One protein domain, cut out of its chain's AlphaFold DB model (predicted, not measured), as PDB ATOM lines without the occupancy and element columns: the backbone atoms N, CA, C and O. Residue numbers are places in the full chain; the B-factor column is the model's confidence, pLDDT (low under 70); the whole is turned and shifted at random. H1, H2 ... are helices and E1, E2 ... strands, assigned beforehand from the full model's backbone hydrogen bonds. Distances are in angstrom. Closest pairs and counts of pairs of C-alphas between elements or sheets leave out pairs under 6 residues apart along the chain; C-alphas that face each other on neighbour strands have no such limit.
ATOM      1  N   GLN A  25     242.380 533.810 413.470       50.94
ATOM      2  CA  GLN A  25     241.475 532.891 412.785       50.94
ATOM      3  C   GLN A  25     242.002 532.499 411.399       50.94
ATOM      4  O   GLN A  25     241.930 531.331 411.036       50.94
ATOM      5  N   THR A  26     242.604 533.427 410.648       52.19
ATOM      6  CA  THR A  26     243.219 533.140 409.343       52.19
ATOM      7  C   THR A  26     244.396 532.179 409.482       52.19
ATOM      8  O   THR A  26     244.565 531.299 408.642       52.19
ATOM      9  N   VAL A  27     245.206 532.299 410.537       54.16
ATOM     10  CA  VAL A  27     246.310 531.355 410.798       54.16
ATOM     11  C   VAL A  27     245.780 530.018 411.320       54.16
ATOM     12  O   VAL A  27     246.217 528.977 410.862       54.16
ATOM     13  N   GLN A  28     244.778 530.010 412.200       54.44
ATOM     14  CA  GLN A  28     244.153 528.772 412.697       54.44
ATOM     15  C   GLN A  28     243.435 527.962 411.605       54.44
ATOM     16  O   GLN A  28     243.232 526.760 411.765       54.44
ATOM     17  N   GLN A  29     243.045 528.601 410.499       49.78
ATOM     18  CA  GLN A  29     242.462 527.929 409.338       49.78
ATOM     19  C   GLN A  29     243.501 527.235 408.447       49.78
ATOM     20  O   GLN A  29     243.117 526.369 407.660       49.78
ATOM     21  N   SER A  30     244.796 527.570 408.553       55.88
ATOM     22  CA  SER A  30     245.824 526.855 407.792       55.88
ATOM     23  C   SER A  30     245.953 525.452 408.363       55.88
ATOM     24  O   SER A  30     246.469 525.302 409.455       55.88
ATOM     25  N   ARG A  31     245.488 524.404 407.684       60.34
ATOM     26  CA  ARG A  31     245.792 523.025 408.119       60.34
ATOM     27  C   ARG A  31     247.135 522.533 407.579       60.34
ATOM     28  O   ARG A  31     247.703 521.599 408.133       60.34
ATOM     29  N   ASP A  32     247.643 523.194 406.542       75.75
ATOM     30  CA  ASP A  32     248.861 522.839 405.821       75.75
ATOM     31  C   ASP A  32     250.074 523.659 406.305       75.75
ATOM     32  O   ASP A  32     250.004 524.883 406.451       75.75
ATOM     33  N   THR A  33     251.201 522.970 406.511       73.12
ATOM     34  CA  THR A  33     252.529 523.554 406.761       73.12
ATOM     35  C   THR A  33     252.885 524.606 405.707       73.12
ATOM     36  O   THR A  33     253.393 525.671 406.057       73.12
ATOM     37  N   SER A  34     252.573 524.352 404.433       73.69
ATOM     38  CA  SER A  34     252.847 525.277 403.328       73.69
ATOM     39  C   SER A  34     252.128 526.619 403.508       73.69
ATOM     40  O   SER A  34     252.736 527.682 403.372       73.69
ATOM     41  N   ASP A  35     250.848 526.586 403.885       77.19
ATOM     42  CA  ASP A  35     250.036 527.790 404.085       77.19
ATOM     43  C   ASP A  35     250.507 528.597 405.310       77.19
ATOM     44  O   ASP A  35     250.631 529.821 405.241       77.19
ATOM     45  N   LEU A  36     250.877 527.926 406.410       78.06
ATOM     46  CA  LEU A  36     251.450 528.593 407.584       78.06
ATOM     47  C   LEU A  36     252.792 529.272 407.262       78.06
ATOM     48  O   LEU A  36     252.991 530.435 407.623       78.06
ATOM     49  N   LEU A  37     253.694 528.582 406.551       77.81
ATOM     50  CA  LEU A  37     254.981 529.149 406.134       77.81
ATOM     51  C   LEU A  37     254.789 530.372 405.224       77.81
ATOM     52  O   LEU A  37     255.431 531.402 405.416       77.81
ATOM     53  N   ASN A  38     253.860 530.294 404.270       77.81
ATOM     54  CA  ASN A  38     253.555 531.406 403.372       77.81
ATOM     55  C   ASN A  38     252.933 532.605 404.105       77.81
ATOM     56  O   ASN A  38     253.249 533.751 403.783       77.81
ATOM     57  N   LYS A  39     252.099 532.378 405.127       79.50
ATOM     58  CA  LYS A  39     251.551 533.453 405.975       79.50
ATOM     59  C   LYS A  39     252.635 534.151 406.792       79.50
ATOM     60  O   LYS A  39     252.636 535.380 406.856       79.50
ATOM     61  N   ILE A  40     253.568 533.391 407.368       78.12
ATOM     62  CA  ILE A  40     254.723 533.948 408.085       78.12
ATOM     63  C   ILE A  40     255.613 534.730 407.116       78.12
ATOM     64  O   ILE A  40     255.972 535.860 407.427       78.12
ATOM     65  N   LEU A  41     255.914 534.188 405.930       76.50
ATOM     66  CA  LEU A  41     256.680 534.895 404.900       76.50
ATOM     67  C   LEU A  41     256.013 536.212 404.513       76.50
ATOM     68  O   LEU A  41     256.666 537.249 404.526       76.50
ATOM     69  N   LYS A  42     254.722 536.180 404.172       75.00
ATOM     70  CA  LYS A  42     253.973 537.369 403.759       75.00
ATOM     71  C   LYS A  42     254.018 538.453 404.832       75.00
ATOM     72  O   LYS A  42     254.215 539.614 404.501       75.00
ATOM     73  N   TRP A  43     253.880 538.060 406.096       78.06
ATOM     74  CA  TRP A  43     254.024 538.960 407.236       78.06
ATOM     75  C   TRP A  43     255.445 539.505 407.380       78.06
ATOM     76  O   TRP A  43     255.630 540.709 407.517       78.06
ATOM     77  N   MET A  44     256.463 538.643 407.299       70.00
ATOM     78  CA  MET A  44     257.850 539.095 407.353       70.00
ATOM     79  C   MET A  44     258.137 540.080 406.225       70.00
ATOM     80  O   MET A  44     258.762 541.097 406.482       70.00
ATOM     81  N   LEU A  45     257.656 539.834 405.007       69.94
ATOM     82  CA  LEU A  45     257.833 540.743 403.877       69.94
ATOM     83  C   LEU A  45     257.039 542.048 404.027       69.94
ATOM     84  O   LEU A  45     257.533 543.080 403.594       69.94
ATOM     85  N   SER A  46     255.843 542.025 404.628       67.19
ATOM     86  CA  SER A  46     255.042 543.242 404.833       67.19
ATOM     87  C   SER A  46     255.586 544.136 405.945       67.19
ATOM     88  O   SER A  46     255.421 545.349 405.888       67.19
ATOM     89  N   GLU A  47     256.217 543.542 406.960       69.81
ATOM     90  CA  GLU A  47     256.811 544.277 408.081       69.81
ATOM     91  C   GLU A  47     258.293 544.602 407.854       69.81
ATOM     92  O   GLU A  47     258.811 545.526 408.478       69.81
ATOM     93  N   SER A  48     258.990 543.861 406.983       65.00
ATOM     94  CA  SER A  48     260.390 544.147 406.666       65.00
ATOM     95  C   SER A  48     260.474 545.383 405.792       65.00
ATOM     96  O   SER A  48     260.000 545.429 404.658       65.00
ATOM     97  N   SER A  49     261.156 546.385 406.311       63.62
ATOM     98  CA  SER A  49     261.580 547.524 405.529       63.62
ATOM     99  C   SER A  49     262.830 547.186 404.720       63.62
ATOM    100  O   SER A  49     263.591 546.262 405.024       63.62
ATOM    101  N   LEU A  50     263.102 548.011 403.706       54.06
ATOM    102  CA  LEU A  50     264.392 547.984 403.028       54.06
ATOM    103  C   LEU A  50     265.528 548.158 404.037       54.06
ATOM    104  O   LEU A  50     266.594 547.597 403.820       54.06
ATOM    105  N   LEU A  51     265.280 548.869 405.147       55.84
ATOM    106  CA  LEU A  51     266.220 548.914 406.242       55.84
ATOM    107  C   LEU A  51     266.482 547.472 406.732       55.84
ATOM    108  O   LEU A  51     267.576 546.952 406.543       55.84
ATOM    109  N   ASP A  52     265.497 546.764 407.265       63.06
ATOM    110  CA  ASP A  52     265.691 545.428 407.850       63.06
ATOM    111  C   ASP A  52     266.558 544.480 407.002       63.06
ATOM    112  O   ASP A  52     267.483 543.865 407.532       63.06
ATOM    113  N   PHE A  53     266.406 544.480 405.674       60.41
ATOM    114  CA  PHE A  53     267.265 543.728 404.751       60.41
ATOM    115  C   PHE A  53     268.776 544.018 404.856       60.41
ATOM    116  O   PHE A  53     269.576 543.092 404.726       60.41
ATOM    117  N   TYR A  54     269.201 545.248 405.154       58.16
ATOM    118  CA  TYR A  54     270.610 545.537 405.452       58.16
ATOM    119  C   TYR A  54     270.997 545.281 406.906       58.16
ATOM    120  O   TYR A  54     272.169 545.021 407.166       58.16
ATOM    121  N   ALA A  55     270.069 545.319 407.867       64.75
ATOM    122  CA  ALA A  55     270.382 544.836 409.218       64.75
ATOM    123  C   ALA A  55     270.698 543.336 409.182       64.75
ATOM    124  O   ALA A  55     271.654 542.885 409.811       64.75
ATOM    125  N   LEU A  56     269.990 542.578 408.341       64.12
ATOM    126  CA  LEU A  56     270.339 541.185 408.044       64.12
ATOM    127  C   LEU A  56     271.705 541.038 407.371       64.12
ATOM    128  O   LEU A  56     272.277 539.944 407.392       64.12
ATOM    129  N   ALA A  57     272.235 542.137 406.823       58.00
ATOM    130  CA  ALA A  57     273.560 542.220 406.245       58.00
ATOM    131  C   ALA A  57     274.682 542.592 407.234       58.00
ATOM    132  O   ALA A  57     275.832 542.776 406.846       58.00
ATOM    133  N   SER A  58     274.392 542.653 408.529       63.09
ATOM    134  CA  SER A  58     275.409 542.718 409.580       63.09
ATOM    135  C   SER A  58     275.384 541.418 410.385       63.09
ATOM    136  O   SER A  58     274.302 541.000 410.788       63.09
ATOM    137  N   PRO A  59     276.524 540.757 410.671       59.56
ATOM    138  CA  PRO A  59     276.519 539.538 411.483       59.56
ATOM    139  C   PRO A  59     275.928 539.757 412.885       59.56
ATOM    140  O   PRO A  59     275.170 538.919 413.375       59.56
ATOM    141  N   ASP A  60     276.232 540.899 413.509       64.50
ATOM    142  CA  ASP A  60     275.766 541.221 414.862       64.50
ATOM    143  C   ASP A  60     274.264 541.515 414.882       64.50
ATOM    144  O   ASP A  60     273.531 540.982 415.720       64.50
ATOM    145  N   GLU A  61     273.781 542.316 413.930       68.50
ATOM    146  CA  GLU A  61     272.354 542.628 413.851       68.50
ATOM    147  C   GLU A  61     271.544 541.442 413.351       68.50
ATOM    148  O   GLU A  61     270.473 541.177 413.882       68.50
ATOM    149  N   CYS A  62     272.075 540.649 412.421       68.81
ATOM    150  CA  CYS A  62     271.440 539.414 411.994       68.81
ATOM    151  C   CYS A  62     271.243 538.457 413.175       68.81
ATOM    152  O   CYS A  62     270.185 537.842 413.283       68.81
ATOM    153  N   LYS A  63     272.213 538.345 414.095       74.19
ATOM    154  CA  LYS A  63     272.038 537.559 415.324       74.19
ATOM    155  C   LYS A  63     270.889 538.102 416.173       74.19
ATOM    156  O   LYS A  63     270.048 537.321 416.622       74.19
ATOM    157  N   ASN A  64     270.834 539.417 416.382       77.62
ATOM    158  CA  ASN A  64     269.740 540.054 417.118       77.62
ATOM    159  C   ASN A  64     268.391 539.789 416.440       77.62
ATOM    160  O   ASN A  64     267.418 539.467 417.119       77.62
ATOM    161  N   TYR A  65     268.358 539.855 415.111       76.38
ATOM    162  CA  TYR A  65     267.168 539.646 414.303       76.38
ATOM    163  C   TYR A  65     266.692 538.193 414.343       76.38
ATOM    164  O   TYR A  65     265.494 537.953 414.457       76.38
ATOM    165  N   VAL A  66     267.605 537.217 414.337       76.62
ATOM    166  CA  VAL A  66     267.276 535.794 414.522       76.62
ATOM    167  C   VAL A  66     266.681 535.565 415.907       76.62
ATOM    168  O   VAL A  66     265.609 534.982 416.010       76.62
ATOM    169  N   VAL A  67     267.316 536.070 416.971       77.94
ATOM    170  CA  VAL A  67     266.808 535.920 418.349       77.94
ATOM    171  C   VAL A  67     265.442 536.591 418.508       77.94
ATOM    172  O   VAL A  67     264.532 536.032 419.123       77.94
ATOM    173  N   PHE A  68     265.284 537.783 417.938       82.12
ATOM    174  CA  PHE A  68     264.029 538.516 417.931       82.12
ATOM    175  C   PHE A  68     262.931 537.757 417.177       82.12
ATOM    176  O   PHE A  68     261.851 537.532 417.720       82.12
ATOM    177  N   THR A  69     263.222 537.296 415.961       76.62
ATOM    178  CA  THR A  69     262.291 536.523 415.128       76.62
ATOM    179  C   THR A  69     261.913 535.215 415.813       76.62
ATOM    180  O   THR A  69     260.731 534.909 415.913       76.62
ATOM    181  N   ALA A  70     262.876 534.487 416.382       78.94
ATOM    182  CA  ALA A  70     262.634 533.247 417.115       78.94
ATOM    183  C   ALA A  70     261.713 533.466 418.320       78.94
ATOM    184  O   ALA A  70     260.800 532.675 418.558       78.94
ATOM    185  N   LYS A  71     261.909 534.564 419.063       80.81
ATOM    186  CA  LYS A  71     261.028 534.933 420.174       80.81
ATOM    187  C   LYS A  71     259.598 535.204 419.692       80.81
ATOM    188  O   LYS A  71     258.661 534.675 420.282       80.81
ATOM    189  N   ASN A  72     259.431 535.980 418.620       80.69
ATOM    190  CA  ASN A  72     258.111 536.295 418.067       80.69
ATOM    191  C   ASN A  72     257.417 535.055 417.486       80.69
ATOM    192  O   ASN A  72     256.224 534.864 417.709       80.69
ATOM    193  N   LEU A  73     258.156 534.178 416.800       77.50
ATOM    194  CA  LEU A  73     257.639 532.899 416.308       77.50
ATOM    195  C   LEU A  73     257.177 532.011 417.462       77.50
ATOM    196  O   LEU A  73     256.085 531.458 417.401       77.50
ATOM    197  N   ASN A  74     257.953 531.924 418.543       79.75
ATOM    198  CA  ASN A  74     257.556 531.173 419.729       79.75
ATOM    199  C   ASN A  74     256.263 531.734 420.353       79.75
ATOM    200  O   ASN A  74     255.357 530.978 420.701       79.75
ATOM    201  N   GLU A  75     256.144 533.057 420.481       81.00
ATOM    202  CA  GLU A  75     254.919 533.700 420.976       81.00
ATOM    203  C   GLU A  75     253.717 533.434 420.053       81.00
ATOM    204  O   GLU A  75     252.641 533.075 420.540       81.00
ATOM    205  N   LEU A  76     253.907 533.522 418.732       78.62
ATOM    206  CA  LEU A  76     252.890 533.206 417.728       78.62
ATOM    207  C   LEU A  76     252.437 531.745 417.828       78.62
ATOM    208  O   LEU A  76     251.243 531.493 417.968       78.62
ATOM    209  N   PHE A  77     253.373 530.796 417.804       81.19
ATOM    210  CA  PHE A  77     253.119 529.356 417.869       81.19
ATOM    211  C   PHE A  77     252.362 528.953 419.134       81.19
ATOM    212  O   PHE A  77     251.357 528.246 419.051       81.19
ATOM    213  N   ASN A  78     252.748 529.501 420.290       79.25
ATOM    214  CA  ASN A  78     252.012 529.288 421.535       79.25
ATOM    215  C   ASN A  78     250.581 529.851 421.469       79.25
ATOM    216  O   ASN A  78     249.661 529.252 422.019       79.25
ATOM    217  N   LYS A  79     250.367 530.982 420.786       77.81
ATOM    218  CA  LYS A  79     249.044 531.610 420.636       77.81
ATOM    219  C   LYS A  79     248.113 530.812 419.720       77.81
ATOM    220  O   LYS A  79     246.916 530.738 419.985       77.81
ATOM    221  N   ILE A  80     248.652 530.222 418.652       76.69
ATOM    222  CA  ILE A  80     247.888 529.399 417.699       76.69
ATOM    223  C   ILE A  80     247.870 527.911 418.066       76.69
ATOM    224  O   ILE A  80     247.257 527.128 417.347       76.69
ATOM    225  N   ASN A  81     248.489 527.526 419.188       80.12
ATOM    226  CA  ASN A  81     248.604 526.141 419.649       80.12
ATOM    227  C   ASN A  81     249.261 525.212 418.609       80.12
ATOM    228  O   ASN A  81     248.810 524.089 418.392       80.12
ATOM    229  N   VAL A  82     250.334 525.678 417.972       76.94
ATOM    230  CA  VAL A  82     251.136 524.907 417.009       76.94
ATOM    231  C   VAL A  82     252.537 524.719 417.563       76.94
ATOM    232  O   VAL A  82     253.066 525.620 418.206       76.94
ATOM    233  N   TYR A  83     253.155 523.570 417.296       77.69
ATOM    234  CA  TYR A  83     254.555 523.316 417.632       77.69
ATOM    235  C   TYR A  83     255.314 522.821 416.403       77.69
ATOM    236  O   TYR A  83     254.816 521.930 415.709       77.69
ATOM    237  N   PRO A  84     256.509 523.363 416.119       75.12
ATOM    238  CA  PRO A  84     257.365 522.794 415.096       75.12
ATOM    239  C   PRO A  84     257.911 521.442 415.572       75.12
ATOM    240  O   PRO A  84     258.329 521.295 416.722       75.12
ATOM    241  N   VAL A  85     257.907 520.459 414.682       76.94
ATOM    242  CA  VAL A  85     258.475 519.126 414.885       76.94
ATOM    243  C   VAL A  85     259.464 518.879 413.759       76.94
ATOM    244  O   VAL A  85     259.148 519.086 412.593       76.94
ATOM    245  N   GLN A  86     260.670 518.456 414.113       72.81
ATOM    246  CA  GLN A  86     261.658 518.012 413.144       72.81
ATOM    247  C   GLN A  86     261.596 516.489 413.053       72.81
ATOM    248  O   GLN A  86     261.625 515.819 414.091       72.81
ATOM    249  N   ASP A  87     261.460 515.959 411.842       73.69
ATOM    250  CA  ASP A  87     261.483 514.517 411.604       73.69
ATOM    251  C   ASP A  87     262.918 513.955 411.611       73.69
ATOM    252  O   ASP A  87     263.898 514.669 411.838       73.69
ATOM    253  N   SER A  88     263.045 512.642 411.407       72.56
ATOM    254  CA  SER A  88     264.340 511.955 411.341       72.56
ATOM    255  C   SER A  88     265.202 512.370 410.147       72.56
ATOM    256  O   SER A  88     266.411 512.159 410.185       72.56
ATOM    257  N   GLU A  89     264.598 512.942 409.106       67.12
ATOM    258  CA  GLU A  89     265.281 513.430 407.903       67.12
ATOM    259  C   GLU A  89     265.721 514.894 408.053       67.12
ATOM    260  O   GLU A  89     266.422 515.429 407.198       67.12
ATOM    261  N   GLY A  90     265.361 515.543 409.164       64.62
ATOM    262  CA  GLY A  90     265.696 516.932 409.443       64.62
ATOM    263  C   GLY A  90     264.687 517.939 408.893       64.62
ATOM    264  O   GLY A  90     264.885 519.140 409.104       64.62
ATOM    265  N   SER A  91     263.602 517.488 408.257       67.19
ATOM    266  CA  SER A  91     262.542 518.356 407.746       67.19
ATOM    267  C   SER A  91     261.670 518.871 408.889       67.19
ATOM    268  O   SER A  91     261.328 518.146 409.825       67.19
ATOM    269  N   ILE A  92     261.310 520.154 408.824       64.88
ATOM    270  CA  ILE A  92     260.460 520.802 409.828       64.88
ATOM    271  C   ILE A  92     259.011 520.741 409.354       64.88
ATOM    272  O   ILE A  92     258.657 521.289 408.313       64.88
ATOM    273  N   SER A  93     258.164 520.116 410.159       71.50
ATOM    274  CA  SER A  93     256.718 520.050 409.981       71.50
ATOM    275  C   SER A  93     256.014 520.728 411.159       71.50
ATOM    276  O   SER A  93     256.576 520.857 412.250       71.50
ATOM    277  N   PHE A  94     254.789 521.217 410.955       71.12
ATOM    278  CA  PHE A  94     254.022 521.862 412.023       71.12
ATOM    279  C   PHE A  94     252.942 520.939 412.564       71.12
ATOM    280  O   PHE A  94     252.111 520.412 411.828       71.12
ATOM    281  N   SER A  95     252.950 520.787 413.883       65.62
ATOM    282  CA  SER A  95     252.047 519.920 414.615       65.62
ATOM    283  C   SER A  95     251.022 520.774 415.384       65.62
ATOM    284  O   SER A  95     251.357 521.411 416.384       65.62
ATOM    285  N   TRP A  96     249.777 520.844 414.893       64.25
ATOM    286  CA  TRP A  96     248.605 521.412 415.576       64.25
ATOM    287  C   TRP A  96     248.265 520.665 416.858       64.25
ATOM    288  O   TRP A  96     247.896 519.505 416.807       64.25
ATOM    289  N   LEU A  97     248.253 521.309 418.019       58.66
ATOM    290  CA  LEU A  97     247.695 520.658 419.201       58.66
ATOM    291  C   LEU A  97     246.221 520.323 418.956       58.66
ATOM    292  O   LEU A  97     245.359 521.201 419.017       58.66
ATOM    293  N   ALA A  98     245.929 519.053 418.684       52.06
ATOM    294  CA  ALA A  98     244.565 518.579 418.604       52.06
ATOM    295  C   ALA A  98     243.823 519.018 419.875       52.06
ATOM    296  O   ALA A  98     244.312 518.835 420.999       52.06
ATOM    297  N   GLN A  99     242.619 519.573 419.702       47.09
ATOM    298  CA  GLN A  99     241.627 519.450 420.762       47.09
ATOM    299  C   GLN A  99     241.523 517.958 421.104       47.09
ATOM    300  O   GLN A  99     241.605 517.137 420.191       47.09
ATOM    301  N   PRO A 100     241.414 517.594 422.388       38.69
ATOM    302  CA  PRO A 100     241.513 516.212 422.831       38.69
ATOM    303  C   PRO A 100     240.396 515.370 422.208       38.69
ATOM    304  O   PRO A 100     239.309 515.255 422.760       38.69
ATOM    305  N   THR A 101     240.663 514.753 421.064       43.81
ATOM    306  CA  THR A 101     239.924 513.588 420.604       43.81
ATOM    307  C   THR A 101     240.603 512.386 421.225       43.81
ATOM    308  O   THR A 101     241.791 512.147 421.016       43.81
ATOM    309  N   ARG A 118     251.336 515.946 420.791       39.28
ATOM    310  CA  ARG A 118     251.412 515.804 422.258       39.28
ATOM    311  C   ARG A 118     250.802 517.038 422.912       39.28
ATOM    312  O   ARG A 118     251.172 518.150 422.566       39.28
ATOM    313  N   SER A 119     249.871 516.860 423.853       41.72
ATOM    314  CA  SER A 119     249.165 517.996 424.463       41.72
ATOM    315  C   SER A 119     250.105 518.901 425.278       41.72
ATOM    316  O   SER A 119     251.014 518.429 425.963       41.72
ATOM    317  N   LEU A 120     249.829 520.210 425.271       45.19
ATOM    318  CA  LEU A 120     250.533 521.250 426.043       45.19
ATOM    319  C   LEU A 120     250.629 520.940 427.550       45.19
ATOM    320  O   LEU A 120     251.522 521.432 428.239       45.19
ATOM    321  N   LYS A 121     249.714 520.113 428.072       51.00
ATOM    322  CA  LYS A 121     249.712 519.673 429.471       51.00
ATOM    323  C   LYS A 121     250.879 518.718 429.747       51.00
ATOM    324  O   LYS A 121     251.612 518.935 430.698       51.00
ATOM    325  N   ALA A 122     251.143 517.777 428.837       49.91
ATOM    326  CA  ALA A 122     252.311 516.894 428.903       49.91
ATOM    327  C   ALA A 122     253.645 517.642 428.688       49.91
ATOM    328  O   ALA A 122     254.693 517.181 429.134       49.91
ATOM    329  N   LEU A 123     253.609 518.805 428.023       51.88
ATOM    330  CA  LEU A 123     254.775 519.672 427.805       51.88
ATOM    331  C   LEU A 123     255.102 520.565 429.007       51.88
ATOM    332  O   LEU A 123     256.274 520.800 429.292       51.88
ATOM    333  N   LYS A 124     254.090 521.035 429.746       55.66
ATOM    334  CA  LYS A 124     254.291 521.826 430.974       55.66
ATOM    335  C   LYS A 124     254.926 521.021 432.112       55.66
ATOM    336  O   LYS A 124     255.609 521.609 432.953       55.66
ATOM    337  N   ASP A 125     254.745 519.704 432.100       57.69
ATOM    338  CA  ASP A 125     255.276 518.802 433.124       57.69
ATOM    339  C   ASP A 125     256.734 518.370 432.834       57.69
ATOM    340  O   ASP A 125     257.486 518.055 433.756       57.69
ATOM    341  N   GLY A 126     257.192 518.459 431.578       54.28
ATOM    342  CA  GLY A 126     258.580 518.213 431.160       54.28
ATOM    343  C   GLY A 126     259.483 519.448 431.287       54.28
ATOM    344  O   GLY A 126     259.904 520.026 430.284       54.28
ATOM    345  N   LYS A 127     259.776 519.898 432.512       57.84
ATOM    346  CA  LYS A 127     260.575 521.118 432.752       57.84
ATOM    347  C   LYS A 127     262.039 520.964 432.295       57.84
ATOM    348  O   LYS A 127     262.736 520.049 432.714       57.84
ATOM    349  N   GLY A 128     262.517 521.911 431.478       66.31
ATOM    350  CA  GLY A 128     263.931 522.090 431.108       66.31
ATOM    351  C   GLY A 128     264.255 521.708 429.663       66.31
ATOM    352  O   GLY A 128     264.368 522.581 428.807       66.31
ATOM    353  N   ALA A 129     264.381 520.411 429.378       72.12
ATOM    354  CA  ALA A 129     264.893 519.923 428.092       72.12
ATOM    355  C   ALA A 129     263.990 520.263 426.890       72.12
ATOM    356  O   ALA A 129     264.486 520.581 425.811       72.12
ATOM    357  N   TYR A 130     262.665 520.245 427.069       69.12
ATOM    358  CA  TYR A 130     261.738 520.533 425.972       69.12
ATOM    359  C   TYR A 130     261.716 522.016 425.590       69.12
ATOM    360  O   TYR A 130     261.744 522.344 424.411       69.12
ATOM    361  N   ALA A 131     261.716 522.917 426.577       69.88
ATOM    362  CA  ALA A 131     261.759 524.357 426.325       69.88
ATOM    363  C   ALA A 131     263.048 524.764 425.589       69.88
ATOM    364  O   ALA A 131     263.008 525.625 424.712       69.88
ATOM    365  N   ILE A 132     264.171 524.107 425.907       75.44
ATOM    366  CA  ILE A 132     265.441 524.281 425.191       75.44
ATOM    367  C   ILE A 132     265.294 523.816 423.738       75.44
ATOM    368  O   ILE A 132     265.548 524.604 422.832       75.44
ATOM    369  N   LYS A 133     264.784 522.598 423.504       76.88
ATOM    370  CA  LYS A 133     264.584 522.058 422.147       76.88
ATOM    371  C   LYS A 133     263.602 522.890 421.309       76.88
ATOM    372  O   LYS A 133     263.819 523.098 420.121       76.88
ATOM    373  N   GLN A 134     262.532 523.405 421.917       72.12
ATOM    374  CA  GLN A 134     261.591 524.306 421.246       72.12
ATOM    375  C   GLN A 134     262.266 525.623 420.848       72.12
ATOM    376  O   GLN A 134     262.051 526.109 419.738       72.12
ATOM    377  N   GLN A 135     263.084 526.200 421.731       74.75
ATOM    378  CA  GLN A 135     263.835 527.413 421.422       74.75
ATOM    379  C   GLN A 135     264.853 527.171 420.299       74.75
ATOM    380  O   GLN A 135     264.983 528.022 419.425       74.75
ATOM    381  N   GLU A 136     265.541 526.028 420.299       76.56
ATOM    382  CA  GLU A 136     266.443 525.612 419.217       76.56
ATOM    383  C   GLU A 136     265.705 525.550 417.875       76.56
ATOM    384  O   GLU A 136     266.105 526.239 416.940       76.56
ATOM    385  N   LEU A 137     264.557 524.867 417.812       74.31
ATOM    386  CA  LEU A 137     263.734 524.796 416.598       74.31
ATOM    387  C   LEU A 137     263.225 526.171 416.146       74.31
ATOM    388  O   LEU A 137     263.231 526.478 414.957       74.31
ATOM    389  N   CYS A 138     262.808 527.037 417.078       72.31
ATOM    390  CA  CYS A 138     262.406 528.404 416.737       72.31
ATOM    391  C   CYS A 138     263.578 529.213 416.172       72.31
ATOM    392  O   CYS A 138     263.375 530.032 415.276       72.31
ATOM    393  N   ASN A 139     264.793 528.990 416.676       77.81
ATOM    394  CA  ASN A 139     265.983 529.631 416.138       77.81
ATOM    395  C   ASN A 139     266.330 529.108 414.736       77.81
ATOM    396  O   ASN A 139     266.723 529.907 413.891       77.81
ATOM    397  N   ASP A 140     266.160 527.811 414.475       79.06
ATOM    398  CA  ASP A 140     266.396 527.223 413.152       79.06
ATOM    399  C   ASP A 140     265.386 527.742 412.122       79.06
ATOM    400  O   ASP A 140     265.773 528.155 411.029       79.06
ATOM    401  N   ILE A 141     264.102 527.826 412.491       78.12
ATOM    402  CA  ILE A 141     263.060 528.425 411.642       78.12
ATOM    403  C   ILE A 141     263.349 529.909 411.413       78.12
ATOM    404  O   ILE A 141     263.284 530.385 410.282       78.12
ATOM    405  N   ALA A 142     263.700 530.654 412.464       81.25
ATOM    406  CA  ALA A 142     264.088 532.051 412.316       81.25
ATOM    407  C   ALA A 142     265.278 532.185 411.359       81.25
ATOM    408  O   ALA A 142     265.238 533.000 410.443       81.25
ATOM    409  N   PHE A 143     266.309 531.354 411.512       83.56
ATOM    410  CA  PHE A 143     267.465 531.363 410.627       83.56
ATOM    411  C   PHE A 143     267.096 531.017 409.179       83.56
ATOM    412  O   PHE A 143     267.600 531.671 408.272       83.56
ATOM    413  N   TYR A 144     266.179 530.075 408.950       85.88
ATOM    414  CA  TYR A 144     265.645 529.752 407.624       85.88
ATOM    415  C   TYR A 144     265.058 530.979 406.916       85.88
ATOM    416  O   TYR A 144     265.498 531.324 405.817       85.88
ATOM    417  N   TYR A 145     264.143 531.703 407.567       86.44
ATOM    418  CA  TYR A 145     263.569 532.921 406.989       86.44
ATOM    419  C   TYR A 145     264.614 534.011 406.782       86.44
ATOM    420  O   TYR A 145     264.663 534.645 405.731       86.44
ATOM    421  N   ILE A 146     265.481 534.216 407.770       85.25
ATOM    422  CA  ILE A 146     266.526 535.234 407.695       85.25
ATOM    423  C   ILE A 146     267.484 534.942 406.549       85.25
ATOM    424  O   ILE A 146     267.875 535.859 405.830       85.25
ATOM    425  N   ARG A 147     267.808 533.671 406.317       88.44
ATOM    426  CA  ARG A 147     268.656 533.261 405.208       88.44
ATOM    427  C   ARG A 147     268.003 533.548 403.860       88.44
ATOM    428  O   ARG A 147     268.670 534.086 402.982       88.44
ATOM    429  N   ILE A 148     266.709 533.263 403.709       89.69
ATOM    430  CA  ILE A 148     265.944 533.636 402.509       89.69
ATOM    431  C   ILE A 148     266.020 535.148 402.278       89.69
ATOM    432  O   ILE A 148     266.330 535.589 401.171       89.69
ATOM    433  N   LEU A 149     265.785 535.941 403.325       86.62
ATOM    434  CA  LEU A 149     265.823 537.397 403.232       86.62
ATOM    435  C   LEU A 149     267.226 537.926 402.915       86.62
ATOM    436  O   LEU A 149     267.342 538.871 402.145       86.62
ATOM    437  N   GLN A 150     268.292 537.307 403.429       87.31
ATOM    438  CA  GLN A 150     269.673 537.649 403.065       87.31
ATOM    439  C   GLN A 150     269.947 537.422 401.576       87.31
ATOM    440  O   GLN A 150     270.529 538.290 400.924       87.31
ATOM    441  N   VAL A 151     269.523 536.275 401.030       92.19
ATOM    442  CA  VAL A 151     269.672 535.976 399.596       92.19
ATOM    443  C   VAL A 151     268.878 536.982 398.769       92.19
ATOM    444  O   VAL A 151     269.427 537.596 397.855       92.19
ATOM    445  N   PHE A 152     267.612 537.203 399.124       88.44
ATOM    446  CA  PHE A 152     266.748 538.163 398.443       88.44
ATOM    447  C   PHE A 152     267.314 539.589 398.487       88.44
ATOM    448  O   PHE A 152     267.349 540.262 397.459       88.44
ATOM    449  N   ALA A 153     267.806 540.036 399.644       84.12
ATOM    450  CA  ALA A 153     268.406 541.353 399.828       84.12
ATOM    451  C   ALA A 153     269.657 541.532 398.963       84.12
ATOM    452  O   ALA A 153     269.760 542.509 398.226       84.12
ATOM    453  N   ALA A 154     270.592 540.577 399.007       90.50
ATOM    454  CA  ALA A 154     271.830 540.649 398.238       90.50
ATOM    455  C   ALA A 154     271.570 540.692 396.723       90.50
ATOM    456  O   ALA A 154     272.188 541.486 396.012       90.50
ATOM    457  N   LEU A 155     270.618 539.886 396.243       91.38
ATOM    458  CA  LEU A 155     270.179 539.895 394.849       91.38
ATOM    459  C   LEU A 155     269.507 541.221 394.480       91.38
ATOM    460  O   LEU A 155     269.920 541.866 393.518       91.38
ATOM    461  N   SER A 156     268.536 541.675 395.275       86.81
ATOM    462  CA  SER A 156     267.804 542.921 395.021       86.81
ATOM    463  C   SER A 156     268.748 544.117 394.946       86.81
ATOM    464  O   SER A 156     268.674 544.905 394.011       86.81
ATOM    465  N   LEU A 157     269.715 544.213 395.862       86.00
ATOM    466  CA  LEU A 157     270.673 545.319 395.907       86.00
ATOM    467  C   LEU A 157     271.525 545.476 394.655       86.00
ATOM    468  O   LEU A 157     271.943 546.584 394.329       86.00
ATOM    469  N   SER A 158     271.779 544.376 393.954       92.69
ATOM    470  CA  SER A 158     272.541 544.390 392.709       92.69
ATOM    471  C   SER A 158     271.729 544.849 391.489       92.69
ATOM    472  O   SER A 158     272.297 545.082 390.421       92.69
ATOM    473  N   VAL A 159     270.409 544.999 391.642       89.06
ATOM    474  CA  VAL A 159     269.468 545.402 390.582       89.06
ATOM    475  C   VAL A 159     268.585 546.594 390.974       89.06
ATOM    476  O   VAL A 159     267.687 546.955 390.219       89.06
TER     477      VAL A 159
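This is residues 25 to 101 and 118 to 159 of the 600 residues of an uncharacterized protein of viral metagenome (UniProt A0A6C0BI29). A small two-stranded hairpin, E1 and E2, packs beside two long helices, H4 and H6, that cross as an X. H2 runs past H6, H3 sits at one end touching H6, and residues 124 to 130, of which 124 and 125 belong to H5 and 129 and 130 to H6, stick out. The printed part has 119 residues, with six named helices and two named strands in the order H1 H2 H3 H4 E1 E2 H5 H6 along the chain; the sheet E1 - E2 is antiparallel and the class is mostly helix. It is compact, with a radius of gyration of the C-alphas of 15.6 A, and spans 53 by 31 by 27 A.

E1 is residues 82 to 86 and E2 residues 92 to 96, each 13.2 A long. H6, residues 129 to 157, is 41.4 A long and ends at C-alpha 157 (270.673, 545.319, 395.907). H4, residues 59 to 80, is 31.0 A; H2, residues 33 to 47, is 21.2 A. H1, residues 25 to 28, begins at C-alpha 25 (241.475, 532.891, 412.785). H3 is residues 50 to 55 and H5 residues 120 to 125.

The hairpin E1 and E2 is antiparallel, with N 85 and O 93 within hydrogen-bond range at 2.8 A. The closest C-alphas of E1 and H6, Pro 84 and Leu 137, are 6.8 A apart; those of H2 and E2, Thr 33 and Phe 94, 5.7 A. H4 and H6 touch, closest at C-alphas Ala 70 and Cys 138, 4.9 A, at a steep tilt of 56 degrees, opposite ways; of H6, residues 135 to 146 alone touch H4. H3 touches residues 149 to 153 of H6, closest at C-alphas Phe 53 and Ala 153, 5.6 A. H3 and H4 only just touch, only at the corner, with 3 pairs of C-alphas within 8 A, closest at Ala 55 and Glu 61, 5.5 A. H2 and H6 are close but not clearly touching, closest at C-alphas Leu 41 and Tyr 145, 7.5 A; so are H1 and H2, at Val 27 and Leu 36, 6.7 A, and H5 and H6, at Leu 123 and Tyr 130, 7.3 A. In H2, H4 and H6 every O i to N i+4 pair is within hydrogen-bond range; H3 and H5 have 1 of 2 each, and H1 is too short for such a pair.

The C-alphas farthest apart, Thr 101 and Ser 158, are 52.8 A apart. Residues 102 to 117 are not printed, and C-alphas 101 and 118 across the cut are 11.8 A apart. Of the links printed whole, none is long. Mean pLDDT of the printed part is 70.7; 49 residues are under 70, among them 45 to 62 and 118 to 128.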